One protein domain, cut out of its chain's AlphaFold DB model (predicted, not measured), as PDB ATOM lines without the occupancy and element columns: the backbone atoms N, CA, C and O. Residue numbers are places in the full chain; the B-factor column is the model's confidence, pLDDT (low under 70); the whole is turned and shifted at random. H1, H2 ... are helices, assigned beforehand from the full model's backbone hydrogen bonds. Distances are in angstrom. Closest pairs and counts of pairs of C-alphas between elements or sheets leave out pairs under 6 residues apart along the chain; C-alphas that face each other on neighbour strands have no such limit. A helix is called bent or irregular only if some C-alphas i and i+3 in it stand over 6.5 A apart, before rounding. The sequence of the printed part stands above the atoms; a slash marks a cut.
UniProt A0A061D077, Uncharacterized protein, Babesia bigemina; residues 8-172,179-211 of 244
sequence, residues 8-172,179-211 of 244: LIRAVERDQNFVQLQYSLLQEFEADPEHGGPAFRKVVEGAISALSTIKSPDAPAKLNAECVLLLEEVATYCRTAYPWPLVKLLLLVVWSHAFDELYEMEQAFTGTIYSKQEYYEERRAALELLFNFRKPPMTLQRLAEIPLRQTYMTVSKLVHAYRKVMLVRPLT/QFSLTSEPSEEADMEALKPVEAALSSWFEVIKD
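Overview. This is residues 8 to 172 and 179 to 211 of the 244 residues of an uncharacterized protein of Babesia bigemina (UniProt A0A061D077). An elongated helical bundle is built round one long helix, H4, on which H5, H6, H7 and H8 pack, while H2 and H3 pack near its beginning and H1, farther out, packs on H2. H4 to H8 are a bundle, up and down, each helix running against the one before. The printed part has 198 residues with eight named helices, H1 to H8 in chain order, and no named strand; the class is all helix. It is compact, with a radius of gyration of the C-alphas of 16.9 A, and spans 55 by 35 by 29 A.

Arrangement. H1, residues 16 to 31, touches H2, residues 38 to 51, at a steep tilt of 56 degrees; the closest C-alphas, of Leu 25 and Ala 39, are 5.2 A apart. H3, residues 65 to 77, touches H2, with the closest C-alphas, of Val 43 and Glu 66, 4.7 A apart. H4, residues 84 to 110, is the hub, touching six other helices; H3 is about perpendicular to it at 84 degrees, with the C-alphas of Cys 67 and Leu 90 closest at 7.3 A. H4 and H5, residues 116 to 131, form a helical hairpin at a shallow tilt of 21 degrees, closest at the C-alphas of Leu 92 and Leu 127, 6.4 A. H6, residues 140 to 149, touches H3, closest at the C-alphas of Ala 75 and Gln 141, 4.5 A. H6 and H7, residues 155 to 166, form a hairpin but only just touch, with 3 pairs of C-alphas within 8 A, the closest being Leu 143 and Val 165, 6.7 A. H7 touches H4, closest at the C-alphas of Val 155 and Leu 102, 5.6 A. H8, residues 188 to 210, has a kink of 49 degrees near residue 195 and is irregular, with C-alphas 194 and 197 7.1 A apart; it touches H4, closest at the C-alphas of Val 198 and Leu 86, 6.3 A. H1 and H8 are apart. Every O i to N i+4 pair is within hydrogen-bond range in H1, H2, H3, H4 and H7; the counts are 11 of 12 in H5, 4 of 6 in H6 and 17 of 19 in H8.

Along the chain. H1 begins at C-alpha 16 (-22.329, 22.811, -49.498) and measures 22.6 A; H2 measures 19.9 A, H3 17.9 A. H4 runs 37.7 A from C-alpha 84 (-35.198, 48.054, -49.057). H5 measures 22.4 A, H6 14.6 A, H7 16.2 A and H8 30.0 A, ending at C-alpha 210 (-55.583, 47.818, -45.049).

Size, cuts and confidence. The C-alphas of Thr 112 and Glu 185 are the farthest apart, 56.8 A. Residues 173 to 178 are not printed, and C-alphas 172 and 179 are 12.8 A apart across the cut. The link from H2 to H3, residues 52 to 64, is long. The mean pLDDT of the printed part is 87.2; residues 34 to 36, 111 to 114 and 179 to 186 are under 70.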
ATOM      1  N   LEU A   8     -39.867  28.315 -40.466       81.25
ATOM      2  CA  LEU A   8     -39.652  28.845 -41.809       81.25
ATOM      3  C   LEU A   8     -38.162  28.887 -42.188       81.25
ATOM      4  O   LEU A   8     -37.794  28.465 -43.278       81.25
ATOM      5  N   ILE A   9     -37.298  29.340 -41.275       83.31
ATOM      6  CA  ILE A   9     -35.847  29.426 -41.503       83.31
ATOM      7  C   ILE A   9     -35.189  28.045 -41.366       83.31
ATOM      8  O   ILE A   9     -34.246  27.732 -42.087       83.31
ATOM      9  N   ARG A  10     -35.688  27.188 -40.463       83.31
ATOM     10  CA  ARG A  10     -35.161  25.821 -40.268       83.31
ATOM     11  C   ARG A  10     -35.428  24.891 -41.439       83.31
ATOM     12  O   ARG A  10     -34.697  23.921 -41.593       83.31
ATOM     13  N   ALA A  11     -36.479  25.157 -42.209       85.19
ATOM     14  CA  ALA A  11     -36.844  24.354 -43.369       85.19
ATOM     15  C   ALA A  11     -35.843  24.492 -44.529       85.19
ATOM     16  O   ALA A  11     -35.887  23.693 -45.461       85.19
ATOM     17  N   VAL A  12     -34.959  25.491 -44.486       88.12
ATOM     18  CA  VAL A  12     -33.949  25.718 -45.518       88.12
ATOM     19  C   VAL A  12     -32.719  24.861 -45.239       88.12
ATOM     20  O   VAL A  12     -32.086  24.972 -44.186       88.12
ATOM     21  N   GLU A  13     -32.380  24.001 -46.198       88.44
ATOM     22  CA  GLU A  13     -31.189  23.161 -46.130       88.44
ATOM     23  C   GLU A  13     -29.915  24.009 -46.225       88.44
ATOM     24  O   GLU A  13     -29.810  24.933 -47.031       88.44
ATOM     25  N   ARG A  14     -28.933  23.685 -45.377       90.06
ATOM     26  CA  ARG A  14     -27.612  24.329 -45.345       90.06
ATOM     27  C   ARG A  14     -26.580  23.386 -45.949       90.06
ATOM     28  O   ARG A  14     -25.756  22.812 -45.238       90.06
ATOM     29  N   ASP A  15     -26.714  23.162 -47.247       89.75
ATOM     30  CA  ASP A  15     -25.842  22.289 -48.025       89.75
ATOM     31  C   ASP A  15     -24.483  22.953 -48.337       89.75
ATOM     32  O   ASP A  15     -24.181  24.069 -47.906       89.75
ATOM     33  N   GLN A  16     -23.623  22.254 -49.083       91.75
ATOM     34  CA  GLN A  16     -22.329  22.811 -49.498       91.75
ATOM     35  C   GLN A  16     -22.493  24.074 -50.356       91.75
ATOM     36  O   GLN A  16     -21.681  24.992 -50.233       91.75
ATOM     37  N   ASN A  17     -23.552  24.155 -51.169       90.12
ATOM     38  CA  ASN A  17     -23.824  25.323 -52.004       90.12
ATOM     39  C   ASN A  17     -24.158  26.553 -51.156       90.12
ATOM     40  O   ASN A  17     -23.661  27.639 -51.448       90.12
ATOM     41  N   PHE A  18     -24.948  26.383 -50.090       93.25
ATOM     42  CA  PHE A  18     -25.242  27.436 -49.120       93.25
ATOM     43  C   PHE A  18     -23.952  28.005 -48.523       93.25
ATOM     44  O   PHE A  18     -23.737  29.216 -48.542       93.25
ATOM     45  N   VAL A  19     -23.068  27.132 -48.029       92.88
ATOM     46  CA  VAL A  19     -21.811  27.546 -47.382       92.88
ATOM     47  C   VAL A  19     -20.872  28.220 -48.383       92.88
ATOM     48  O   VAL A  19     -20.255  29.237 -48.068       92.88
ATOM     49  N   GLN A  20     -20.784  27.695 -49.606       93.62
ATOM     50  CA  GLN A  20     -19.963  28.288 -50.658       93.62
ATOM     51  C   GLN A  20     -20.484  29.669 -51.073       93.62
ATOM     52  O   GLN A  20     -19.689  30.593 -51.261       93.62
ATOM     53  N   LEU A  21     -21.805  29.827 -51.188       93.31
ATOM     54  CA  LEU A  21     -22.427  31.107 -51.507       93.31
ATOM     55  C   LEU A  21     -22.201  32.123 -50.382       93.31
ATOM     56  O   LEU A  21     -21.814  33.252 -50.663       93.31
ATOM     57  N   GLN A  22     -22.350  31.704 -49.121       93.00
ATOM     58  CA  GLN A  22     -22.052  32.530 -47.950       93.00
ATOM     59  C   GLN A  22     -20.600  33.018 -47.942       93.00
ATOM     60  O   GLN A  22     -20.342  34.197 -47.716       93.00
ATOM     61  N   TYR A  23     -19.650  32.121 -48.208       93.56
ATOM     62  CA  TYR A  23     -18.232  32.465 -48.250       93.56
ATOM     63  C   TYR A  23     -17.905  33.433 -49.391       93.56
ATOM     64  O   TYR A  23     -17.219  34.427 -49.175       93.56
ATOM     65  N   SER A  24     -18.436  33.172 -50.589       92.69
ATOM     66  CA  SER A  24     -18.215  34.031 -51.763       92.69
ATOM     67  C   SER A  24     -18.775  35.435 -51.533       92.69
ATOM     68  O   SER A  24     -18.119  36.425 -51.834       92.69
ATOM     69  N   LEU A  25     -19.962  35.520 -50.929       90.94
ATOM     70  CA  LEU A  25     -20.601  36.782 -50.574       90.94
ATOM     71  C   LEU A  25     -19.775  37.577 -49.556       90.94
ATOM     72  O   LEU A  25     -19.610  38.786 -49.707       90.94
ATOM     73  N   LEU A  26     -19.228  36.902 -48.541       90.31
ATOM     74  CA  LEU A  26     -18.349  37.534 -47.561       90.31
ATOM     75  C   LEU A  26     -17.100  38.115 -48.235       90.31
ATOM     76  O   LEU A  26     -16.765  39.268 -47.985       90.31
ATOM     77  N   GLN A  27     -16.453  37.347 -49.117       90.62
ATOM     78  CA  GLN A  27     -15.270  37.800 -49.852       90.62
ATOM     79  C   GLN A  27     -15.557  39.002 -50.754       90.62
ATOM     80  O   GLN A  27     -14.759  39.935 -50.796       90.62
ATOM     81  N   GLU A  28     -16.687  38.993 -51.465       88.88
ATOM     82  CA  GLU A  28     -17.094  40.114 -52.320       88.88
ATOM     83  C   GLU A  28     -17.229  41.398 -51.506       88.88
ATOM     84  O   GLU A  28     -16.652  42.415 -51.873       88.88
ATOM     85  N   PHE A  29     -17.894  41.330 -50.356       85.56
ATOM     86  CA  PHE A  29     -18.072  42.493 -49.495       85.56
ATOM     87  C   PHE A  29     -16.819  42.921 -48.721       85.56
ATOM     88  O   PHE A  29     -16.745  44.065 -48.273       85.56
ATOM     89  N   GLU A  30     -15.866  42.017 -48.491       86.94
ATOM     90  CA  GLU A  30     -14.547  42.376 -47.958       86.94
ATOM     91  C   GLU A  30     -13.703  43.113 -49.007       86.94
ATOM     92  O   GLU A  30     -12.920  43.992 -48.649       86.94
ATOM     93  N   ALA A  31     -13.872  42.771 -50.288       85.69
ATOM     94  CA  ALA A  31     -13.171  43.408 -51.397       85.69
ATOM     95  C   ALA A  31     -13.790  44.759 -51.788       85.69
ATOM     96  O   ALA A  31     -13.060  45.735 -51.958       85.69
ATOM     97  N   ASP A  32     -15.117  44.819 -51.907       79.06
ATOM     98  CA  ASP A  32     -15.882  46.034 -52.189       79.06
ATOM     99  C   ASP A  32     -17.136  46.083 -51.291       79.06
ATOM    100  O   ASP A  32     -18.128  45.394 -51.540       79.06
ATOM    101  N   PRO A  33     -17.113  46.879 -50.208       72.50
ATOM    102  CA  PRO A  33     -18.259  47.015 -49.314       72.50
ATOM    103  C   PRO A  33     -19.464  47.716 -49.952       72.50
ATOM    104  O   PRO A  33     -20.572  47.595 -49.424       72.50
ATOM    105  N   GLU A  34     -19.238  48.490 -51.019       66.38
ATOM    106  CA  GLU A  34     -20.239  49.357 -51.643       66.38
ATOM    107  C   GLU A  34     -20.929  48.672 -52.826       66.38
ATOM    108  O   GLU A  34     -22.133  48.855 -53.006       66.38
ATOM    109  N   HIS A  35     -20.211  47.833 -53.579       65.81
ATOM    110  CA  HIS A  35     -20.761  47.121 -54.733       65.81
ATOM    111  C   HIS A  35     -20.782  45.612 -54.507       65.81
ATOM    112  O   HIS A  35     -19.770  44.968 -54.246       65.81
ATOM    113  N   GLY A  36     -21.968  45.028 -54.656       68.88
ATOM    114  CA  GLY A  36     -22.120  43.583 -54.642       68.88
ATOM    115  C   GLY A  36     -21.577  42.942 -55.920       68.88
ATOM    116  O   GLY A  36     -21.753  43.466 -57.019       68.88
ATOM    117  N   GLY A  37     -20.930  41.786 -55.784       83.50
ATOM    118  CA  GLY A  37     -20.444  41.005 -56.913       83.50
ATOM    119  C   GLY A  37     -21.458  39.963 -57.416       83.50
ATOM    120  O   GLY A  37     -22.667  40.045 -57.158       83.50
ATOM    121  N   PRO A  38     -20.986  38.961 -58.175       88.00
ATOM    122  CA  PRO A  38     -21.821  37.873 -58.682       88.00
ATOM    123  C   PRO A  38     -22.598  37.097 -57.604       88.00
ATOM    124  O   PRO A  38     -23.748  36.715 -57.840       88.00
ATOM    125  N   ALA A  39     -22.007  36.855 -56.431       90.31
ATOM    126  CA  ALA A  39     -22.667  36.173 -55.323       90.31
ATOM    127  C   ALA A  39     -23.778  37.040 -54.728       90.31
ATOM    128  O   ALA A  39     -24.878  36.535 -54.490       90.31
ATOM    129  N   PHE A  40     -23.537  38.343 -54.559       90.19
ATOM    130  CA  PHE A  40     -24.580  39.285 -54.153       90.19
ATOM    131  C   PHE A  40     -25.754  39.300 -55.136       90.19
ATOM    132  O   PHE A  40     -26.903  39.149 -54.712       90.19
ATOM    133  N   ARG A  41     -25.478  39.396 -56.445       89.19
ATOM    134  CA  ARG A  41     -26.516  39.348 -57.487       89.19
ATOM    135  C   ARG A  41     -27.348  38.076 -57.375       89.19
ATOM    136  O   ARG A  41     -28.572  38.147 -57.321       89.19
ATOM    137  N   LYS A  42     -26.684  36.922 -57.272       92.06
ATOM    138  CA  LYS A  42     -27.352  35.626 -57.129       92.06
ATOM    139  C   LYS A  42     -28.271  35.589 -55.905       92.06
ATOM    140  O   LYS A  42     -29.391  35.090 -56.002       92.06
ATOM    141  N   VAL A  43     -27.823  36.131 -54.770       93.31
ATOM    142  CA  VAL A  43     -28.642  36.223 -53.552       93.31
ATOM    143  C   VAL A  43     -29.869  37.101 -53.782       93.31
ATOM    144  O   VAL A  43     -30.975  36.724 -53.397       93.31
ATOM    145  N   VAL A  44     -29.711  38.250 -54.433       92.38
ATOM    146  CA  VAL A  44     -30.832  39.161 -54.679       92.38
ATOM    147  C   VAL A  44     -31.844  38.568 -55.658       92.38
ATOM    148  O   VAL A  44     -33.030  38.511 -55.338       92.38
ATOM    149  N   GLU A  45     -31.398  38.056 -56.804       92.88
ATOM    150  CA  GLU A  45     -32.272  37.426 -57.803       92.88
ATOM    151  C   GLU A  45     -33.001  36.205 -57.228       92.88
ATOM    152  O   GLU A  45     -34.213  36.046 -57.408       92.88
ATOM    153  N   GLY A  46     -32.287  35.367 -56.470       93.69
ATOM    154  CA  GLY A  46     -32.875  34.220 -55.790       93.69
ATOM    155  C   GLY A  46     -33.926  34.633 -54.759       93.69
ATOM    156  O   GLY A  46     -34.999  34.027 -54.697       93.69
ATOM    157  N   ALA A  47     -33.663  35.679 -53.974       94.88
ATOM    158  CA  ALA A  47     -34.624  36.191 -53.001       94.88
ATOM    159  C   ALA A  47     -35.862  36.809 -53.677       94.88
ATOM    160  O   ALA A  47     -36.982  36.544 -53.241       94.88
ATOM    161  N   ILE A  48     -35.690  37.568 -54.766       94.69
ATOM    162  CA  ILE A  48     -36.795  38.114 -55.572       94.69
ATOM    163  C   ILE A  48     -37.680  36.980 -56.098       94.69
ATOM    164  O   ILE A  48     -38.904  37.016 -55.937       94.69
ATOM    165  N   SER A  49     -37.066  35.947 -56.681       94.19
ATOM    166  CA  SER A  49     -37.774  34.787 -57.226       94.19
ATOM    167  C   SER A  49     -38.632  34.093 -56.163       94.19
ATOM    168  O   SER A  49     -39.818  33.856 -56.386       94.19
ATOM    169  N   ALA A  50     -38.088  33.863 -54.965       93.25
ATOM    170  CA  ALA A  50     -38.842  33.250 -53.872       93.25
ATOM    171  C   ALA A  50     -39.969  34.159 -53.348       93.25
ATOM    172  O   ALA A  50     -41.116  33.724 -53.224       93.25
ATOM    173  N   LEU A  51     -39.667  35.427 -53.057       93.50
ATOM    174  CA  LEU A  51     -40.593  36.331 -52.369       93.50
ATOM    175  C   LEU A  51     -41.721  36.848 -53.262       93.50
ATOM    176  O   LEU A  51     -42.825  37.068 -52.772       93.50
ATOM    177  N   SER A  52     -41.485  36.991 -54.566       90.50
ATOM    178  CA  SER A  52     -42.514  37.434 -55.521       90.50
ATOM    179  C   SER A  52     -43.724  36.493 -55.606       90.50
ATOM    180  O   SER A  52     -44.813  36.907 -56.009       90.50
ATOM    181  N   THR A  53     -43.564  35.234 -55.187       89.25
ATOM    182  CA  THR A  53     -44.661  34.257 -55.134       89.25
ATOM    183  C   THR A  53     -45.602  34.467 -53.939       89.25
ATOM    184  O   THR A  53     -46.744  34.008 -53.971       89.25
ATOM    185  N   ILE A  54     -45.166  35.197 -52.904       89.94
ATOM    186  CA  ILE A  54     -45.872  35.334 -51.625       89.94
ATOM    187  C   ILE A  54     -46.681  36.632 -51.611       89.94
ATOM    188  O   ILE A  54     -46.190  37.707 -51.262       89.94
ATOM    189  N   LYS A  55     -47.958  36.531 -51.981       86.19
ATOM    190  CA  LYS A  55     -48.824  37.698 -52.215       86.19
ATOM    191  C   LYS A  55     -49.618  38.182 -50.998       86.19
ATOM    192  O   LYS A  55     -50.209  39.257 -51.066       86.19
ATOM    193  N   SER A  56     -49.656  37.427 -49.904       86.38
ATOM    194  CA  SER A  56     -50.386  37.821 -48.695       86.38
ATOM    195  C   SER A  56     -49.705  37.309 -47.420       86.38
ATOM    196  O   SER A  56     -48.927  36.353 -47.494       86.38
ATOM    197  N   PRO A  57     -50.011  37.905 -46.249       83.31
ATOM    198  CA  PRO A  57     -49.522  37.432 -44.952       83.31
ATOM    199  C   PRO A  57     -49.890  35.987 -44.622       83.31
ATOM    200  O   PRO A  57     -49.180  35.348 -43.852       83.31
ATOM    201  N   ASP A  58     -50.998  35.500 -45.181       81.75
ATOM    202  CA  ASP A  58     -51.572  34.184 -44.881       81.75
ATOM    203  C   ASP A  58     -51.224  33.135 -45.949       81.75
ATOM    204  O   ASP A  58     -51.586  31.964 -45.825       81.75
ATOM    205  N   ALA A  59     -50.524  33.539 -47.015       80.19
ATOM    206  CA  ALA A  59     -50.050  32.619 -48.036       80.19
ATOM    207  C   ALA A  59     -48.955  31.700 -47.465       80.19
ATOM    208  O   ALA A  59     -48.114  32.147 -46.684       80.19
ATOM    209  N   PRO A  60     -48.899  30.423 -47.885       78.75
ATOM    210  CA  PRO A  60     -47.812  29.544 -47.488       78.75
ATOM    211  C   PRO A  60     -46.483  30.085 -48.030       78.75
ATOM    212  O   PRO A  60     -46.268  30.126 -49.241       78.75
ATOM    213  N   ALA A  61     -45.573  30.482 -47.139       84.50
ATOM    214  CA  ALA A  61     -44.229  30.890 -47.524       84.50
ATOM    215  C   ALA A  61     -43.252  29.714 -47.483       84.50
ATOM    216  O   ALA A  61     -43.192  28.955 -46.513       84.50
ATOM    217  N   LYS A  62     -42.404  29.625 -48.510       88.19
ATOM    218  CA  LYS A  62     -41.205  28.788 -48.501       88.19
ATOM    219  C   LYS A  62     -40.008  29.650 -48.875       88.19
ATOM    220  O   LYS A  62     -39.921  30.132 -50.000       88.19
ATOM    221  N   LEU A  63     -39.096  29.840 -47.927       91.44
ATOM    222  CA  LEU A  63     -37.845  30.548 -48.182       91.44
ATOM    223  C   LEU A  63     -36.832  29.613 -48.853       91.44
ATOM    224  O   LEU A  63     -36.825  28.407 -48.601       91.44
ATOM    225  N   ASN A  64     -35.978  30.179 -49.702       93.56
ATOM    226  CA  ASN A  64     -34.789  29.519 -50.241       93.56
ATOM    227  C   ASN A  64     -33.527  29.914 -49.452       93.56
ATOM    228  O   ASN A  64     -33.580  30.716 -48.514       93.56
ATOM    229  N   ALA A  65     -32.390  29.331 -49.840       93.88
ATOM    230  CA  ALA A  65     -31.074  29.618 -49.272       93.88
ATOM    231  C   ALA A  65     -30.743  31.113 -49.330       93.88
ATOM    232  O   ALA A  65     -30.297  31.690 -48.341       93.88
ATOM    233  N   GLU A  66     -31.027  31.747 -50.461       95.06
ATOM    234  CA  GLU A  66     -30.738  33.149 -50.730       95.06
ATOM    235  C   GLU A  66     -31.507  34.093 -49.795       95.06
ATOM    236  O   GLU A  66     -30.913  35.014 -49.239       95.06
ATOM    237  N   CYS A  67     -32.791  33.823 -49.525       95.00
ATOM    238  CA  CYS A  67     -33.561  34.568 -48.522       95.00
ATOM    239  C   CYS A  67     -32.925  34.483 -47.128       95.00
ATOM    240  O   CYS A  67     -32.845  35.482 -46.414       95.00
ATOM    241  N   VAL A  68     -32.489  33.285 -46.720       94.25
ATOM    242  CA  VAL A  68     -31.884  33.084 -45.396       94.25
ATOM    243  C   VAL A  68     -30.520  33.760 -45.309       94.25
ATOM    244  O   VAL A  68     -30.252  34.415 -44.307       94.25
ATOM    245  N   LEU A  69     -29.693  33.666 -46.355       94.06
ATOM    246  CA  LEU A  69     -28.400  34.351 -46.420       94.06
ATOM    247  C   LEU A  69     -28.559  35.865 -46.342       94.06
ATOM    248  O   LEU A  69     -27.892  36.499 -45.528       94.06
ATOM    249  N   LEU A  70     -29.485  36.435 -47.117       94.31
ATOM    250  CA  LEU A  70     -29.801  37.861 -47.060       94.31
ATOM    251  C   LEU A  70     -30.175  38.276 -45.630       94.31
ATOM    252  O   LEU A  70     -29.669  39.271 -45.112       94.31
ATOM    253  N   LEU A  71     -31.039  37.501 -44.967       94.69
ATOM    254  CA  LEU A  71     -31.471  37.789 -43.599       94.69
ATOM    255  C   LEU A  71     -30.317  37.679 -42.588       94.69
ATOM    256  O   LEU A  71     -30.205  38.522 -41.696       94.69
ATOM    257  N   GLU A  72     -29.467  36.657 -42.712       93.31
ATOM    258  CA  GLU A  72     -28.291  36.451 -41.856       93.31
ATOM    259  C   GLU A  72     -27.251  37.568 -42.031       93.31
ATOM    260  O   GLU A  72     -26.717  38.056 -41.030       93.31
ATOM    261  N   GLU A  73     -27.017  38.031 -43.260       91.75
ATOM    262  CA  GLU A  73     -26.124  39.156 -43.554       91.75
ATOM    263  C   GLU A  73     -26.640  40.461 -42.943       91.75
ATOM    264  O   GLU A  73     -25.898  41.165 -42.249       91.75
ATOM    265  N   VAL A  74     -27.929  40.768 -43.123       92.56
ATOM    266  CA  VAL A  74     -28.554  41.955 -42.520       92.56
ATOM    267  C   VAL A  74     -28.491  41.889 -40.990       92.56
ATOM    268  O   VAL A  74     -28.190  42.889 -40.339       92.56
ATOM    269  N   ALA A  75     -28.719  40.719 -40.391       92.88
ATOM    270  CA  ALA A  75     -28.646  40.544 -38.940       92.88
ATOM    271  C   ALA A  75     -27.215  40.624 -38.379       92.88
ATOM    272  O   ALA A  75     -27.023  41.035 -37.231       92.88
ATOM    273  N   THR A  76     -26.209  40.218 -39.153       90.50
ATOM    274  CA  THR A  76     -24.816  40.154 -38.684       90.50
ATOM    275  C   THR A  76     -24.092  41.476 -38.897       90.50
ATOM    276  O   THR A  76     -23.460  41.980 -37.971       90.50
ATOM    277  N   TYR A  77     -24.236  42.060 -40.084       86.44
ATOM    278  CA  TYR A  77     -23.437  43.200 -40.532       86.44
ATOM    279  C   TYR A  77     -24.255  44.481 -40.729       86.44
ATOM    280  O   TYR A  77     -23.678  45.522 -41.024       86.44
ATOM    281  N   CYS A  78     -25.586  44.432 -40.571       83.31
ATOM    282  CA  CYS A  78     -26.482  45.567 -40.824       83.31
ATOM    283  C   CYS A  78     -26.305  46.174 -42.232       83.31
ATOM    284  O   CYS A  78     -26.435  47.384 -42.415       83.31
ATOM    285  N   ARG A  79     -26.001  45.340 -43.239       78.44
ATOM    286  CA  ARG A  79     -25.745  45.808 -44.609       78.44
ATOM    287  C   ARG A  79     -27.004  46.414 -45.227       78.44
ATOM    288  O   ARG A  79     -28.015  45.732 -45.384       78.44
ATOM    289  N   THR A  80     -26.910  47.679 -45.625       78.06
ATOM    290  CA  THR A  80     -27.964  48.427 -46.328       78.06
ATOM    291  C   THR A  80     -27.866  48.330 -47.852       78.06
ATOM    292  O   THR A  80     -28.729  48.865 -48.537       78.06
ATOM    293  N   ALA A  81     -26.871  47.602 -48.377       82.25
ATOM    294  CA  ALA A  81     -26.677  47.368 -49.812       82.25
ATOM    295  C   ALA A  81     -27.851  46.615 -50.472       82.25
ATOM    296  O   ALA A  81     -28.087  46.739 -51.671       82.25
ATOM    297  N   TYR A  82     -28.606  45.829 -49.698       88.62
ATOM    298  CA  TYR A  82     -29.793  45.147 -50.204       88.62
ATOM    299  C   TYR A  82     -30.951  46.129 -50.438       88.62
ATOM    300  O   TYR A  82     -31.230  46.957 -49.565       88.62
ATOM    301  N   PRO A  83     -31.712  45.989 -51.542       90.12
ATOM    302  CA  PRO A  83     -32.874  46.826 -51.808       90.12
ATOM    303  C   PRO A  83     -33.870  46.803 -50.657       90.12
ATOM    304  O   PRO A  83     -34.365  45.743 -50.265       90.12
ATOM    305  N   TRP A  84     -34.232  47.979 -50.148       92.69
ATOM    306  CA  TRP A  84     -35.198  48.054 -49.057       92.69
ATOM    307  C   TRP A  84     -36.544  47.377 -49.369       92.69
ATOM    308  O   TRP A  84     -37.038  46.680 -48.484       92.69
ATOM    309  N   PRO A  85     -37.140  47.487 -50.577       93.56
ATOM    310  CA  PRO A  85     -38.369  46.755 -50.901       93.56
ATOM    311  C   PRO A  85     -38.231  45.239 -50.697       93.56
ATOM    312  O   PRO A  85     -39.101  44.611 -50.091       93.56
ATOM    313  N   LEU A  86     -37.100  44.669 -51.118       94.62
ATOM    314  CA  LEU A  86     -36.800  43.247 -50.970       94.62
ATOM    315  C   LEU A  86     -36.655  42.850 -49.499       94.62
ATOM    316  O   LEU A  86     -37.317  41.922 -49.035       94.62
ATOM    317  N   VAL A  87     -35.833  43.588 -48.747       95.00
ATOM    318  CA  VAL A  87     -35.611  43.333 -47.315       95.00
ATOM    319  C   VAL A  87     -36.909  43.498 -46.526       95.00
ATOM    320  O   VAL A  87     -37.211  42.689 -45.650       95.00
ATOM    321  N   LYS A  88     -37.711  44.516 -46.848       95.38
ATOM    322  CA  LYS A  88     -39.006  44.760 -46.214       95.38
ATOM    323  C   LYS A  88     -39.956  43.589 -46.436       95.38
ATOM    324  O   LYS A  88     -40.538  43.119 -45.462       95.38
ATOM    325  N   LEU A  89     -40.112  43.120 -47.676       95.69
ATOM    326  CA  LEU A  89     -40.992  41.989 -47.975       95.69
ATOM    327  C   LEU A  89     -40.528  40.724 -47.244       95.69
ATOM    328  O   LEU A  89     -41.339  40.050 -46.614       95.69
ATOM    329  N   LEU A  90     -39.220  40.452 -47.239       96.19
ATOM    330  CA  LEU A  90     -38.653  39.333 -46.490       96.19
ATOM    331  C   LEU A  90     -38.968  39.426 -44.993       96.19
ATOM    332  O   LEU A  90     -39.412  38.450 -44.392       96.19
ATOM    333  N   LEU A  91     -38.767  40.597 -44.384       95.81
ATOM    334  CA  LEU A  91     -39.067  40.818 -42.971       95.81
ATOM    335  C   LEU A  91     -40.563  40.675 -42.681       95.81
ATOM    336  O   LEU A  91     -40.912  40.069 -41.673       95.81
ATOM    337  N   LEU A  92     -41.441  41.184 -43.547       95.38
ATOM    338  CA  LEU A  92     -42.890  41.019 -43.413       95.38
ATOM    339  C   LEU A  92     -43.278  39.537 -43.394       95.38
ATOM    340  O   LEU A  92     -43.963  39.107 -42.469       95.38
ATOM    341  N   VAL A  93     -42.773  38.748 -44.345       94.50
ATOM    342  CA  VAL A  93     -42.998  37.296 -44.410       94.50
ATOM    343  C   VAL A  93     -42.494  36.614 -43.139       94.50
ATOM    344  O   VAL A  93     -43.235  35.897 -42.466       94.50
ATOM    345  N   VAL A  94     -41.237  36.864 -42.775       94.38
ATOM    346  CA  VAL A  94     -40.586  36.202 -41.640       94.38
ATOM    347  C   VAL A  94     -41.280  36.533 -40.318       94.38
ATOM    348  O   VAL A  94     -41.500  35.634 -39.509       94.38
ATOM    349  N   TRP A  95     -41.644  37.796 -40.092       94.56
ATOM    350  CA  TRP A  95     -42.342  38.208 -38.876       94.56
ATOM    351  C   TRP A  95     -43.776  37.690 -38.829       94.56
ATOM    352  O   TRP A  95     -44.193  37.218 -37.774       94.56
ATOM    353  N   SER A  96     -44.490  37.704 -39.957       93.19
ATOM    354  CA  SER A  96     -45.836  37.132 -40.072       93.19
ATOM    355  C   SER A  96     -45.853  35.675 -39.599       93.19
ATOM    356  O   SER A  96     -46.563  35.330 -38.655       93.19
ATOM    357  N   HIS A  97     -44.949  34.855 -40.149       91.50
ATOM    358  CA  HIS A  97     -44.800  33.452 -39.764       91.50
ATOM    359  C   HIS A  97     -44.288  33.259 -38.333       91.50
ATOM    360  O   HIS A  97     -44.683  32.305 -37.669       91.50
ATOM    361  N   ALA A  98     -43.405  34.134 -37.842       91.31
ATOM    362  CA  ALA A  98     -42.915  34.056 -36.469       91.31
ATOM    363  C   ALA A  98     -44.033  34.304 -35.444       91.31
ATOM    364  O   ALA A  98     -44.036  33.669 -34.388       91.31
ATOM    365  N   PHE A  99     -44.965  35.215 -35.747       91.94
ATOM    366  CA  PHE A  99     -46.154  35.430 -34.926       91.94
ATOM    367  C   PHE A  99     -47.067  34.201 -34.958       91.94
ATOM    368  O   PHE A  99     -47.425  33.708 -33.888       91.94
ATOM    369  N   ASP A 100     -47.359  33.670 -36.152       90.56
ATOM    370  CA  ASP A 100     -48.282  32.538 -36.324       90.56
ATOM    371  C   ASP A 100     -47.756  31.277 -35.635       90.56
ATOM    372  O   ASP A 100     -48.471  30.644 -34.860       90.56
ATOM    373  N   GLU A 101     -46.469  30.961 -35.814       88.75
ATOM    374  CA  GLU A 101     -45.835  29.809 -35.168       88.75
ATOM    375  C   GLU A 101     -45.930  29.892 -33.640       88.75
ATOM    376  O   GLU A 101     -46.209  28.894 -32.966       88.75
ATOM    377  N   LEU A 102     -45.682  31.077 -33.081       89.19
ATOM    378  CA  LEU A 102     -45.696  31.263 -31.639       89.19
ATOM    379  C   LEU A 102     -47.125  31.232 -31.086       89.19
ATOM    380  O   LEU A 102     -47.335  30.681 -30.007       89.19
ATOM    381  N   TYR A 103     -48.093  31.753 -31.844       89.56
ATOM    382  CA  TYR A 103     -49.513  31.716 -31.505       89.56
ATOM    383  C   TYR A 103     -50.054  30.291 -31.492       89.56
ATOM    384  O   TYR A 103     -50.643  29.873 -30.499       89.56
ATOM    385  N   GLU A 104     -49.796  29.516 -32.545       87.88
ATOM    386  CA  GLU A 104     -50.192  28.108 -32.622       87.88
ATOM    387  C   GLU A 104     -49.578  27.287 -31.486       87.88
ATOM    388  O   GLU A 104     -50.258  26.475 -30.854       87.88
ATOM    389  N   MET A 105     -48.295  27.519 -31.193       86.06
ATOM    390  CA  MET A 105     -47.605  26.855 -30.092       86.06
ATOM    391  C   MET A 105     -48.247  27.214 -28.744       86.06
ATOM    392  O   MET A 105     -48.543  26.329 -27.944       86.06
ATOM    393  N   GLU A 106     -48.486  28.497 -28.484       86.62
ATOM    394  CA  GLU A 106     -49.079  28.978 -27.234       86.62
ATOM    395  C   GLU A 106     -50.518  28.468 -27.048       86.62
ATOM    396  O   GLU A 106     -50.856  27.997 -25.958       86.62
ATOM    397  N   GLN A 107     -51.326  28.451 -28.114       84.81
ATOM    398  CA  GLN A 107     -52.666  27.855 -28.122       84.81
ATOM    399  C   GLN A 107     -52.628  26.359 -27.797       84.81
ATOM    400  O   GLN A 107     -53.393  25.900 -26.951       84.81
ATOM    401  N   ALA A 108     -51.701  25.603 -28.393       84.62
ATOM    402  CA  ALA A 108     -51.566  24.170 -28.135       84.62
ATOM    403  C   ALA A 108     -51.156  23.844 -26.685       84.62
ATOM    404  O   ALA A 108     -51.564  22.813 -26.154       84.62
ATOM    405  N   PHE A 109     -50.351  24.698 -26.039       81.94
ATOM    406  CA  PHE A 109     -49.856  24.455 -24.676       81.94
ATOM    407  C   PHE A 109     -50.736  25.035 -23.563       81.94
ATOM    408  O   PHE A 109     -50.787  24.456 -22.481       81.94
ATOM    409  N   THR A 110     -51.371  26.189 -23.782       77.31
ATOM    410  CA  THR A 110     -52.066  26.943 -22.718       77.31
ATOM    411  C   THR A 110     -53.560  27.136 -22.970       77.31
ATOM    412  O   THR A 110     -54.307  27.380 -22.024       77.31
ATOM    413  N   GLY A 111     -54.014  27.031 -24.222       67.25
ATOM    414  CA  GLY A 111     -55.424  27.091 -24.619       67.25
ATOM    415  C   GLY A 111     -56.190  28.388 -24.323       67.25
ATOM    416  O   GLY A 111     -57.396  28.401 -24.548       67.25
ATOM    417  N   THR A 112     -55.577  29.453 -23.777       61.06
ATOM    418  CA  THR A 112     -56.358  30.546 -23.139       61.06
ATOM    419  C   THR A 112     -55.720  31.949 -23.102       61.06
ATOM    420  O   THR A 112     -55.912  32.663 -22.123       61.06
ATOM    421  N   ILE A 113     -54.983  32.418 -24.123       62.38
ATOM    422  CA  ILE A 113     -54.309  33.740 -23.997       62.38
ATOM    423  C   ILE A 113     -54.852  34.834 -24.928       62.38
ATOM    424  O   ILE A 113     -55.038  35.956 -24.469       62.38
ATOM    425  N   TYR A 114     -55.169  34.531 -26.187       64.38
ATOM    426  CA  TYR A 114     -55.772  35.494 -27.120       64.38
ATOM    427  C   TYR A 114     -56.984  34.878 -27.801       64.38
ATOM    428  O   TYR A 114     -56.927  33.718 -28.229       64.38
ATOM    429  N   SER A 115     -58.059  35.653 -27.965       82.25
ATOM    430  CA  SER A 115     -59.048  35.287 -28.974       82.25
ATOM    431  C   SER A 115     -58.383  35.340 -30.352       82.25
ATOM    432  O   SER A 115     -57.501  36.163 -30.616       82.25
ATOM    433  N   LYS A 116     -58.811  34.454 -31.257       84.00
ATOM    434  CA  LYS A 116     -58.289  34.407 -32.630       84.00
ATOM    435  C   LYS A 116     -58.358  35.789 -33.294       84.00
ATOM    436  O   LYS A 116     -57.423  36.187 -33.976       84.00
ATOM    437  N   GLN A 117     -59.436  36.530 -33.046       85.44
ATOM    438  CA  GLN A 117     -59.640  37.865 -33.595       85.44
ATOM    439  C   GLN A 117     -58.633  38.894 -33.057       85.44
ATOM    440  O   GLN A 117     -57.971  39.548 -33.861       85.44
ATOM    441  N   GLU A 118     -58.470  39.002 -31.735       86.56
ATOM    442  CA  GLU A 118     -57.511  39.938 -31.124       86.56
ATOM    443  C   GLU A 118     -56.081  39.673 -31.609       86.56
ATOM    444  O   GLU A 118     -55.333  40.608 -31.891       86.56
ATOM    445  N   TYR A 119     -55.711  38.397 -31.765       89.19
ATOM    446  CA  TYR A 119     -54.417  38.015 -32.319       89.19
ATOM    447  C   TYR A 119     -54.215  38.549 -33.746       89.19
ATOM    448  O   TYR A 119     -53.191  39.174 -34.028       89.19
ATOM    449  N   TYR A 120     -55.178  38.336 -34.650       88.50
ATOM    450  CA  TYR A 120     -55.050  38.813 -36.032       88.50
ATOM    451  C   TYR A 120     -55.017  40.338 -36.126       88.50
ATOM    452  O   TYR A 120     -54.279  40.876 -36.952       88.50
ATOM    453  N   GLU A 121     -55.784  41.037 -35.290       89.00
ATOM    454  CA  GLU A 121     -55.745  42.499 -35.204       89.00
ATOM    455  C   GLU A 121     -54.371  42.987 -34.729       89.00
ATOM    456  O   GLU A 121     -53.781  43.879 -35.343       89.00
ATOM    457  N   GLU A 122     -53.807  42.352 -33.700       89.69
ATOM    458  CA  GLU A 122     -52.486  42.690 -33.177       89.69
ATOM    459  C   GLU A 122     -51.355  42.373 -34.172       89.69
ATOM    460  O   GLU A 122     -50.473  43.215 -34.382       89.69
ATOM    461  N   ARG A 123     -51.398  41.208 -34.829       91.38
ATOM    462  CA  ARG A 123     -50.471  40.819 -35.907       91.38
ATOM    463  C   ARG A 123     -50.519  41.821 -37.055       91.38
ATOM    464  O   ARG A 123     -49.474  42.276 -37.512       91.38
ATOM    465  N   ARG A 124     -51.716  42.200 -37.506       90.44
ATOM    466  CA  ARG A 124     -51.898  43.177 -38.589       90.44
ATOM    467  C   ARG A 124     -51.333  44.537 -38.213       90.44
ATOM    468  O   ARG A 124     -50.537  45.078 -38.972       90.44
ATOM    469  N   ALA A 125     -51.685  45.048 -37.033       90.56
ATOM    470  CA  ALA A 125     -51.164  46.317 -36.541       90.56
ATOM    471  C   ALA A 125     -49.631  46.294 -36.442       90.56
ATOM    472  O   ALA A 125     -48.975  47.284 -36.752       90.56
ATOM    473  N   ALA A 126     -49.038  45.162 -36.049       91.94
ATOM    474  CA  ALA A 126     -47.591  44.993 -36.065       91.94
ATOM    475  C   ALA A 126     -47.028  45.057 -37.497       91.94
ATOM    476  O   ALA A 126     -46.174  45.896 -37.768       91.94
ATOM    477  N   LEU A 127     -47.525  44.241 -38.429       93.50
ATOM    478  CA  LEU A 127     -47.036  44.218 -39.815       93.50
ATOM    479  C   LEU A 127     -47.196  45.575 -40.524       93.50
ATOM    480  O   LEU A 127     -46.305  45.991 -41.267       93.50
ATOM    481  N   GLU A 128     -48.282  46.297 -40.246       92.00
ATOM    482  CA  GLU A 128     -48.525  47.644 -40.766       92.00
ATOM    483  C   GLU A 128     -47.427  48.637 -40.345       92.00
ATOM    484  O   GLU A 128     -46.990  49.456 -41.161       92.00
ATOM    485  N   LEU A 129     -46.915  48.538 -39.109       92.38
ATOM    486  CA  LEU A 129     -45.822  49.399 -38.644       92.38
ATOM    487  C   LEU A 129     -44.596  49.275 -39.547       92.38
ATOM    488  O   LEU A 129     -44.052  50.299 -39.947       92.38
ATOM    489  N   LEU A 130     -44.173  48.055 -39.894       93.56
ATOM    490  CA  LEU A 130     -43.040  47.836 -40.799       93.56
ATOM    491  C   LEU A 130     -43.355  48.229 -42.234       93.56
ATOM    492  O   LEU A 130     -42.500  48.803 -42.912       93.56
ATOM    493  N   PHE A 131     -44.577  47.964 -42.692       92.31
ATOM    494  CA  PHE A 131     -44.987  48.329 -44.039       92.31
ATOM    495  C   PHE A 131     -44.781  49.833 -44.309       92.31
ATOM    496  O   PHE A 131     -44.202  50.218 -45.335       92.31
ATOM    497  N   ASN A 132     -45.161  50.667 -43.336       91.75
ATOM    498  CA  ASN A 132     -45.124  52.129 -43.411       91.75
ATOM    499  C   ASN A 132     -43.709  52.740 -43.483       91.75
ATOM    500  O   ASN A 132     -43.563  53.922 -43.808       91.75
ATOM    501  N   PHE A 133     -42.647  51.966 -43.244       91.56
ATOM    502  CA  PHE A 133     -41.274  52.456 -43.380       91.56
ATOM    503  C   PHE A 133     -40.885  52.642 -44.848       91.56
ATOM    504  O   PHE A 133     -40.638  51.680 -45.575       91.56
ATOM    505  N   ARG A 134     -40.751  53.892 -45.301       89.75
ATOM    506  CA  ARG A 134     -40.251  54.194 -46.659       89.75
ATOM    507  C   ARG A 134     -38.778  53.824 -46.860       89.75
ATOM    508  O   ARG A 134     -38.378  53.546 -47.980       89.75
ATOM    509  N   LYS A 135     -37.999  53.804 -45.780       89.88
ATOM    510  CA  LYS A 135     -36.573  53.446 -45.735       89.88
ATOM    511  C   LYS A 135     -36.327  52.477 -44.583       89.88
ATOM    512  O   LYS A 135     -37.165  52.446 -43.677       89.88
ATOM    513  N   PRO A 136     -35.210  51.734 -44.570       91.81
ATOM    514  CA  PRO A 136     -34.939  50.818 -43.477       91.81
ATOM    515  C   PRO A 136     -34.918  51.550 -42.124       91.81
ATOM    516  O   PRO A 136     -34.447  52.689 -42.053       91.81
ATOM    517  N   PRO A 137     -35.449  50.953 -41.048       93.31
ATOM    518  CA  PRO A 137     -35.361  51.523 -39.706       93.31
ATOM    519  C   PRO A 137     -33.927  51.455 -39.171       93.31
ATOM    520  O   PRO A 137     -33.173  50.545 -39.513       93.31
ATOM    521  N   MET A 138     -33.574  52.351 -38.243       91.62
ATOM    522  CA  MET A 138     -32.274  52.306 -37.543       91.62
ATOM    523  C   MET A 138     -31.975  50.963 -36.860       91.62
ATOM    524  O   MET A 138     -30.828  50.628 -36.585       91.62
ATOM    525  N   THR A 139     -33.013  50.202 -36.549       93.38
ATOM    526  CA  THR A 139     -32.949  48.920 -35.853       93.38
ATOM    527  C   THR A 139     -33.040  47.725 -36.801       93.38
ATOM    528  O   THR A 139     -33.326  46.615 -36.348       93.38
ATOM    529  N   LEU A 140     -32.790  47.923 -38.100       93.62
ATOM    530  CA  LEU A 140     -32.864  46.883 -39.126       93.62
ATOM    531  C   LEU A 140     -32.143  45.592 -38.711       93.62
ATOM    532  O   LEU A 140     -32.724  44.509 -38.790       93.62
ATOM    533  N   GLN A 141     -30.919  45.714 -38.194       94.25
ATOM    534  CA  GLN A 141     -30.147  44.574 -37.703       94.25
ATOM    535  C   GLN A 141     -30.933  43.753 -36.674       94.25
ATOM    536  O   GLN A 141     -31.031  42.530 -36.769       94.25
ATOM    537  N   ARG A 142     -31.548  44.431 -35.699       93.69
ATOM    538  CA  ARG A 142     -32.300  43.775 -34.629       93.69
ATOM    539  C   ARG A 142     -33.616  43.181 -35.133       93.69
ATOM    540  O   ARG A 142     -34.022  42.132 -34.633       93.69
ATOM    541  N   LEU A 143     -34.256  43.810 -36.123       93.88
ATOM    542  CA  LEU A 143     -35.444  43.258 -36.786       93.88
ATOM    543  C   LEU A 143     -35.154  41.950 -37.512       93.88
ATOM    544  O   LEU A 143     -36.020  41.078 -37.517       93.88
ATOM    545  N   ALA A 144     -33.964  41.807 -38.094       94.19
ATOM    546  CA  ALA A 144     -33.530  40.571 -38.734       94.19
ATOM    547  C   ALA A 144     -33.065  39.518 -37.709       94.19
ATOM    548  O   ALA A 144     -33.360  38.332 -37.841       94.19
ATOM    549  N   GLU A 145     -32.381  39.941 -36.643       93.25
ATOM    550  CA  GLU A 145     -31.805  39.030 -35.649       93.25
ATOM    551  C   GLU A 145     -32.860  38.293 -34.809       93.25
ATOM    552  O   GLU A 145     -32.698  37.107 -34.513       93.25
ATOM    553  N   ILE A 146     -33.931  38.978 -34.393       92.19
ATOM    554  CA  ILE A 146     -34.955  38.387 -33.520       92.19
ATOM    555  C   ILE A 146     -35.572  37.111 -34.115       92.19
ATOM    556  O   ILE A 146     -35.536  36.092 -33.421       92.19
ATOM    557  N   PRO A 147     -36.104  37.100 -35.351       90.06
ATOM    558  CA  PRO A 147     -36.682  35.884 -35.916       90.06
ATOM    559  C   PRO A 147     -35.635  34.788 -36.169       90.06
ATOM    560  O   PRO A 147     -35.948  33.606 -36.032       90.06
ATOM    561  N   LEU A 148     -34.377  35.148 -36.452       89.81
ATOM    562  CA  LEU A 148     -33.284  34.175 -36.565       89.81
ATOM    563  C   LEU A 148     -32.979  33.490 -35.227       89.81
ATOM    564  O   LEU A 148     -32.664  32.306 -35.194       89.81
ATOM    565  N   ARG A 149     -33.045  34.215 -34.107       86.25
ATOM    566  CA  ARG A 149     -32.642  33.700 -32.786       86.25
ATOM    567  C   ARG A 149     -33.818  33.389 -31.855       86.25
ATOM    568  O   ARG A 149     -33.556  33.152 -30.678       86.25
ATOM    569  N   GLN A 150     -35.054  33.411 -32.374       79.19
ATOM    570  CA  GLN A 150     -36.353  33.399 -31.680       79.19
ATOM    571  C   GLN A 150     -36.274  33.033 -30.187       79.19
ATOM    572  O   GLN A 150     -36.428  31.882 -29.773       79.19
ATOM    573  N   THR A 151     -36.000  34.050 -29.365       82.19
ATOM    574  CA  THR A 151     -35.816  33.903 -27.914       82.19
ATOM    575  C   THR A 151     -37.128  33.990 -27.141       82.19
ATOM    576  O   THR A 151     -37.159  33.694 -25.946       82.19
ATOM    577  N   TYR A 152     -38.198  34.457 -27.785       87.62
ATOM    578  CA  TYR A 152     -39.479  34.705 -27.138       87.62
ATOM    579  C   TYR A 152     -40.334  33.439 -27.131       87.62
ATOM    580  O   TYR A 152     -40.395  32.704 -28.110       87.62
ATOM    581  N   MET A 153     -40.985  33.190 -25.992       85.06
ATOM    582  CA  MET A 153     -41.792  31.985 -25.758       85.06
ATOM    583  C   MET A 153     -43.301  32.245 -25.820       85.06
ATOM    584  O   MET A 153     -44.065  31.291 -25.755       85.06
ATOM    585  N   THR A 154     -43.720  33.509 -25.918       88.12
ATOM    586  CA  THR A 154     -45.131  33.912 -26.000       88.12
ATOM    587  C   THR A 154     -45.310  35.011 -27.040       88.12
ATOM    588  O   THR A 154     -44.421  35.861 -27.204       88.12
ATOM    589  N   VAL A 155     -46.458  35.018 -27.719       89.12
ATOM    590  CA  VAL A 155     -46.782  35.975 -28.790       89.12
ATOM    591  C   VAL A 155     -46.731  37.398 -28.269       89.12
ATOM    592  O   VAL A 155     -46.060  38.239 -28.858       89.12
ATOM    593  N   SER A 156     -47.339  37.658 -27.110       88.44
ATOM    594  CA  SER A 156     -47.358  38.993 -26.501       88.44
ATOM    595  C   SER A 156     -45.946  39.558 -26.288       88.44
ATOM    596  O   SER A 156     -45.669  40.717 -26.603       88.44
ATOM    597  N   LYS A 157     -44.993  38.727 -25.832       91.50
ATOM    598  CA  LYS A 157     -43.594  39.152 -25.656       91.50
ATOM    599  C   LYS A 157     -42.908  39.416 -26.993       91.50
ATOM    600  O   LYS A 157     -42.144  40.375 -27.089       91.50
ATOM    601  N   LEU A 158     -43.175  38.583 -27.998       92.50
ATOM    602  CA  LEU A 158     -42.631  38.755 -29.342       92.50
ATOM    603  C   LEU A 158     -43.154  40.042 -29.993       92.50
ATOM    604  O   LEU A 158     -42.359  40.833 -30.494       92.50
ATOM    605  N   VAL A 159     -44.462  40.296 -29.923       91.81
ATOM    606  CA  VAL A 159     -45.097  41.518 -30.436       91.81
ATOM    607  C   VAL A 159     -44.583  42.753 -29.699       91.81
ATOM    608  O   VAL A 159     -44.262  43.762 -30.324       91.81
ATOM    609  N   HIS A 160     -44.442  42.692 -28.375       91.69
ATOM    610  CA  HIS A 160     -43.888  43.804 -27.602       91.69
ATOM    611  C   HIS A 160     -42.441  44.116 -27.989       91.69
ATOM    612  O   HIS A 160     -42.072  45.278 -28.173       91.69
ATOM    613  N   ALA A 161     -41.615  43.080 -28.143       93.31
ATOM    614  CA  ALA A 161     -40.248  43.232 -28.615       93.31
ATOM    615  C   ALA A 161     -40.209  43.841 -30.018       93.31
ATOM    616  O   ALA A 161     -39.477  44.802 -30.238       93.31
ATOM    617  N   TYR A 162     -41.037  43.334 -30.930       94.44
ATOM    618  CA  TYR A 162     -41.189  43.874 -32.273       94.44
ATOM    619  C   TYR A 162     -41.535  45.366 -32.248       94.44
ATOM    620  O   TYR A 162     -40.801  46.175 -32.809       94.44
ATOM    621  N   ARG A 163     -42.589  45.757 -31.519       92.75
ATOM    622  CA  ARG A 163     -43.015  47.159 -31.401       92.75
ATOM    623  C   ARG A 163     -41.881  48.047 -30.905       92.75
ATOM    624  O   ARG A 163     -41.621  49.078 -31.508       92.75
ATOM    625  N   LYS A 164     -41.150  47.636 -29.864       92.31
ATOM    626  CA  LYS A 164     -39.998  48.406 -29.365       92.31
ATOM    627  C   LYS A 164     -38.925  48.626 -30.420       92.31
ATOM    628  O   LYS A 164     -38.348  49.705 -30.479       92.31
ATOM    629  N   VAL A 165     -38.656  47.609 -31.231       92.19
ATOM    630  CA  VAL A 165     -37.671  47.697 -32.307       92.19
ATOM    631  C   VAL A 165     -38.189  48.592 -33.438       92.19
ATOM    632  O   VAL A 165     -37.398  49.314 -34.032       92.19
ATOM    633  N   MET A 166     -39.501  48.623 -33.685       90.25
ATOM    634  CA  MET A 166     -40.134  49.473 -34.700       90.25
ATOM    635  C   MET A 166     -40.341  50.937 -34.275       90.25
ATOM    636  O   MET A 166     -40.500  51.795 -35.140       90.25
ATOM    637  N   LEU A 167     -40.329  51.255 -32.974       88.06
ATOM    638  CA  LEU A 167     -40.487  52.617 -32.433       88.06
ATOM    639  C   LEU A 167     -39.205  53.458 -32.579       88.06
ATOM    640  O   LEU A 167     -38.697  54.038 -31.618       88.06
ATOM    641  N   VAL A 168     -38.667  53.518 -33.793       88.00
ATOM    642  CA  VAL A 168     -37.457  54.267 -34.140       88.00
ATOM    643  C   VAL A 168     -37.644  55.025 -35.448       88.00
ATOM    644  O   VAL A 168     -38.549  54.741 -36.230       88.00
ATOM    645  N   ARG A 169     -36.770  55.998 -35.711       88.69
ATOM    646  CA  ARG A 169     -36.777  56.713 -36.992       88.69
ATOM    647  C   ARG A 169     -36.273  55.822 -38.144       88.69
ATOM    648  O   ARG A 169     -35.438  54.939 -37.915       88.69
ATOM    649  N   PRO A 170     -36.716  56.078 -39.389       88.25
ATOM    650  CA  PRO A 170     -36.047  55.543 -40.569       88.25
ATOM    651  C   PRO A 170     -34.612  56.085 -40.690       88.25
ATOM    652  O   PRO A 170     -34.285  57.164 -40.177       88.25
ATOM    653  N   LEU A 171     -33.765  55.337 -41.394       86.06
ATOM    654  CA  LEU A 171     -32.451  55.793 -41.838       86.06
ATOM    655  C   LEU A 171     -32.590  56.961 -42.827       86.06
ATOM    656  O   LEU A 171     -33.539  57.042 -43.612       86.06
ATOM    657  N   THR A 172     -31.638  57.885 -42.769       86.12
ATOM    658  CA  THR A 172     -31.473  58.987 -43.726       86.12
ATOM    659  C   THR A 172     -30.794  58.495 -45.006       86.12
ATOM    660  O   THR A 172     -30.160  57.448 -44.995       86.12
ATOM    661  N   GLN A 179     -26.833  53.114 -53.602       63.00
ATOM    662  CA  GLN A 179     -27.912  52.225 -54.002       63.00
ATOM    663  C   GLN A 179     -27.390  50.939 -54.646       63.00
ATOM    664  O   GLN A 179     -26.366  50.911 -55.321       63.00
ATOM    665  N   PHE A 180     -28.162  49.882 -54.411       66.62
ATOM    666  CA  PHE A 180     -28.139  48.607 -55.108       66.62
ATOM    667  C   PHE A 180     -27.845  48.747 -56.607       66.62
ATOM    668  O   PHE A 180     -28.481  49.559 -57.267       66.62
ATOM    669  N   SER A 181     -26.936  47.911 -57.110       62.59
ATOM    670  CA  SER A 181     -26.681  47.726 -58.537       62.59
ATOM    671  C   SER A 181     -26.637  46.237 -58.843       62.59
ATOM    672  O   SER A 181     -25.793  45.515 -58.305       62.59
ATOM    673  N   LEU A 182     -27.532  45.753 -59.705       63.34
ATOM    674  CA  LEU A 182     -27.451  44.395 -60.233       63.34
ATOM    675  C   LEU A 182     -26.274  44.280 -61.175       63.34
ATOM    676  O   LEU A 182     -25.608  43.258 -61.146       63.34
ATOM    677  N   THR A 183     -25.991  45.278 -62.004       55.72
ATOM    678  CA  THR A 183     -24.977  45.226 -63.064       55.72
ATOM    679  C   THR A 183     -23.610  45.765 -62.621       55.72
ATOM    680  O   THR A 183     -23.486  46.441 -61.606       55.72
ATOM    681  N   SER A 184     -22.552  45.438 -63.377       54.94
ATOM    682  CA  SER A 184     -21.214  46.038 -63.196       54.94
ATOM    683  C   SER A 184     -21.186  47.526 -63.563       54.94
ATOM    684  O   SER A 184     -20.282  48.247 -63.159       54.94
ATOM    685  N   GLU A 185     -22.178  47.964 -64.335       58.78
ATOM    686  CA  GLU A 185     -22.486  49.362 -64.603       58.78
ATOM    687  C   GLU A 185     -23.853  49.648 -63.974       58.78
ATOM    688  O   GLU A 185     -24.822  49.015 -64.394       58.78
ATOM    689  N   PRO A 186     -23.968  50.526 -62.970       59.38
ATOM    690  CA  PRO A 186     -25.240  50.793 -62.311       59.38
ATOM    691  C   PRO A 186     -26.240  51.385 -63.302       59.38
ATOM    692  O   PRO A 186     -26.010  52.452 -63.872       59.38
ATOM    693  N   SER A 187     -27.350  50.679 -63.517       70.38
ATOM    694  CA  SER A 187     -28.494  51.185 -64.268       70.38
ATOM    695  C   SER A 187     -29.723  51.103 -63.380       70.38
ATOM    696  O   SER A 187     -30.297  50.027 -63.198       70.38
ATOM    697  N   GLU A 188     -30.142  52.261 -62.865       72.38
ATOM    698  CA  GLU A 188     -31.332  52.391 -62.020       72.38
ATOM    699  C   GLU A 188     -32.570  51.761 -62.685       72.38
ATOM    700  O   GLU A 188     -33.412  51.176 -62.011       72.38
ATOM    701  N   GLU A 189     -32.672  51.814 -64.016       78.31
ATOM    702  CA  GLU A 189     -33.787  51.223 -64.763       78.31
ATOM    703  C   GLU A 189     -33.817  49.692 -64.662       78.31
ATOM    704  O   GLU A 189     -34.882  49.110 -64.451       78.31
ATOM    705  N   ALA A 190     -32.661  49.034 -64.785       78.12
ATOM    706  CA  ALA A 190     -32.565  47.577 -64.701       78.12
ATOM    707  C   ALA A 190     -32.860  47.079 -63.278       78.12
ATOM    708  O   ALA A 190     -33.556  46.076 -63.095       78.12
ATOM    709  N   ASP A 191     -32.384  47.818 -62.277       81.25
ATOM    710  CA  ASP A 191     -32.621  47.525 -60.865       81.25
ATOM    711  C   ASP A 191     -34.091  47.680 -60.485       81.25
ATOM    712  O   ASP A 191     -34.669  46.814 -59.822       81.25
ATOM    713  N   MET A 192     -34.729  48.750 -60.963       82.50
ATOM    714  CA  MET A 192     -36.159  48.965 -60.770       82.50
ATOM    715  C   MET A 192     -36.993  47.898 -61.486       82.50
ATOM    716  O   MET A 192     -37.957  47.396 -60.908       82.50
ATOM    717  N   GLU A 193     -36.618  47.493 -62.706       87.06
ATOM    718  CA  GLU A 193     -37.304  46.421 -63.439       87.06
ATOM    719  C   GLU A 193     -37.255  45.094 -62.675       87.06
ATOM    720  O   GLU A 193     -38.282  44.431 -62.509       87.06
ATOM    721  N   ALA A 194     -36.082  44.730 -62.153       86.31
ATOM    722  CA  ALA A 194     -35.898  43.505 -61.381       86.31
ATOM    723  C   ALA A 194     -36.714  43.491 -60.078       86.31
ATOM    724  O   ALA A 194     -37.130  42.425 -59.621       86.31
ATOM    725  N   LEU A 195     -36.979  44.661 -59.487       89.81
ATOM    726  CA  LEU A 195     -37.748  44.797 -58.248       89.81
ATOM    727  C   LEU A 195     -39.267  44.840 -58.452       89.81
ATOM    728  O   LEU A 195     -39.997  44.593 -57.488       89.81
ATOM    729  N   LYS A 196     -39.772  45.060 -59.673       91.75
ATOM    730  CA  LYS A 196     -41.224  45.097 -59.948       91.75
ATOM    731  C   LYS A 196     -42.016  43.918 -59.366       91.75
ATOM    732  O   LYS A 196     -43.085  44.162 -58.803       91.75
ATOM    733  N   PRO A 197     -41.551  42.653 -59.437       92.44
ATOM    734  CA  PRO A 197     -42.281  41.531 -58.847       92.44
ATOM    735  C   PRO A 197     -42.426  41.649 -57.321       92.44
ATOM    736  O   PRO A 197     -43.463  41.292 -56.763       92.44
ATOM    737  N   VAL A 198     -41.405  42.182 -56.644       92.38
ATOM    738  CA  VAL A 198     -41.415  42.433 -55.196       92.38
ATOM    739  C   VAL A 198     -42.343  43.593 -54.854       92.38
ATOM    740  O   VAL A 198     -43.113  43.496 -53.901       92.38
ATOM    741  N   GLU A 199     -42.317  44.674 -55.632       91.88
ATOM    742  CA  GLU A 199     -43.221  45.812 -55.436       91.88
ATOM    743  C   GLU A 199     -44.689  45.426 -55.648       91.88
ATOM    744  O   GLU A 199     -45.563  45.845 -54.882       91.88
ATOM    745  N   ALA A 200     -44.967  44.566 -56.630       92.31
ATOM    746  CA  ALA A 200     -46.294  44.004 -56.845       92.31
ATOM    747  C   ALA A 200     -46.748  43.152 -55.647       92.31
ATOM    748  O   ALA A 200     -47.885  43.287 -55.188       92.31
ATOM    749  N   ALA A 201     -45.861  42.317 -55.094       90.88
ATOM    750  CA  ALA A 201     -46.151  41.546 -53.888       90.88
ATOM    751  C   ALA A 201     -46.397  42.460 -52.673       90.88
ATOM    752  O   ALA A 201     -47.392  42.284 -51.975       90.88
ATOM    753  N   LEU A 202     -45.571  43.488 -52.459       92.19
ATOM    754  CA  LEU A 202     -45.782  44.483 -51.400       92.19
ATOM    755  C   LEU A 202     -47.118  45.216 -51.547       92.19
ATOM    756  O   LEU A 202     -47.805  45.435 -50.553       92.19
ATOM    757  N   SER A 203     -47.503  45.570 -52.771       91.75
ATOM    758  CA  SER A 203     -48.796  46.205 -53.041       91.75
ATOM    759  C   SER A 203     -49.948  45.273 -52.664       91.75
ATOM    760  O   SER A 203     -50.865  45.679 -51.962       91.75
ATOM    761  N   SER A 204     -49.856  43.990 -53.024       89.19
ATOM    762  CA  SER A 204     -50.835  42.975 -52.610       89.19
ATOM    763  C   SER A 204     -50.919  42.834 -51.083       89.19
ATOM    764  O   SER A 204     -52.010  42.785 -50.518       89.19
ATOM    765  N   TRP A 205     -49.779  42.840 -50.386       91.00
ATOM    766  CA  TRP A 205     -49.744  42.832 -48.920       91.00
ATOM    767  C   TRP A 205     -50.410  44.065 -48.309       91.00
ATOM    768  O   TRP A 205     -51.104  43.944 -47.302       91.00
ATOM    769  N   PHE A 206     -50.209  45.241 -48.902       88.19
ATOM    770  CA  PHE A 206     -50.813  46.482 -48.429       88.19
ATOM    771  C   PHE A 206     -52.332  46.433 -48.456       88.19
ATOM    772  O   PHE A 206     -52.961  46.792 -47.462       88.19
ATOM    773  N   GLU A 207     -52.903  45.957 -49.563       86.88
ATOM    774  CA  GLU A 207     -54.351  45.821 -49.708       86.88
ATOM    775  C   GLU A 207     -54.917  44.888 -48.630       86.88
ATOM    776  O   GLU A 207     -55.889  45.236 -47.968       86.88
ATOM    777  N   VAL A 208     -54.248  43.763 -48.349       83.69
ATOM    778  CA  VAL A 208     -54.678  42.815 -47.303       83.69
ATOM    779  C   VAL A 208     -54.524  43.390 -45.888       83.69
ATOM    780  O   VAL A 208     -55.353  43.141 -45.011       83.69
ATOM    781  N   ILE A 209     -53.464  44.163 -45.637       84.94
ATOM    782  CA  ILE A 209     -53.248  44.816 -44.339       84.94
ATOM    783  C   ILE A 209     -54.280  45.932 -44.117       84.94
ATOM    784  O   ILE A 209     -54.747  46.095 -42.991       84.94
ATOM    785  N   LYS A 210     -54.653  46.686 -45.158       80.00
ATOM    786  CA  LYS A 210     -55.583  47.818 -45.049       80.00
ATOM    787  C   LYS A 210     -57.054  47.441 -45.108       80.00
ATOM    788  O   LYS A 210     -57.842  48.057 -44.389       80.00
ATOM    789  N   ASP A 211     -57.427  46.470 -45.935       70.25
ATOM    790  CA  ASP A 211     -58.793  45.964 -46.013       70.25
ATOM    791  C   ASP A 211     -58.882  44.526 -45.483       70.25
ATOM    792  O   ASP A 211     -58.829  43.547 -46.234       70.25
TER     793      ASP A 211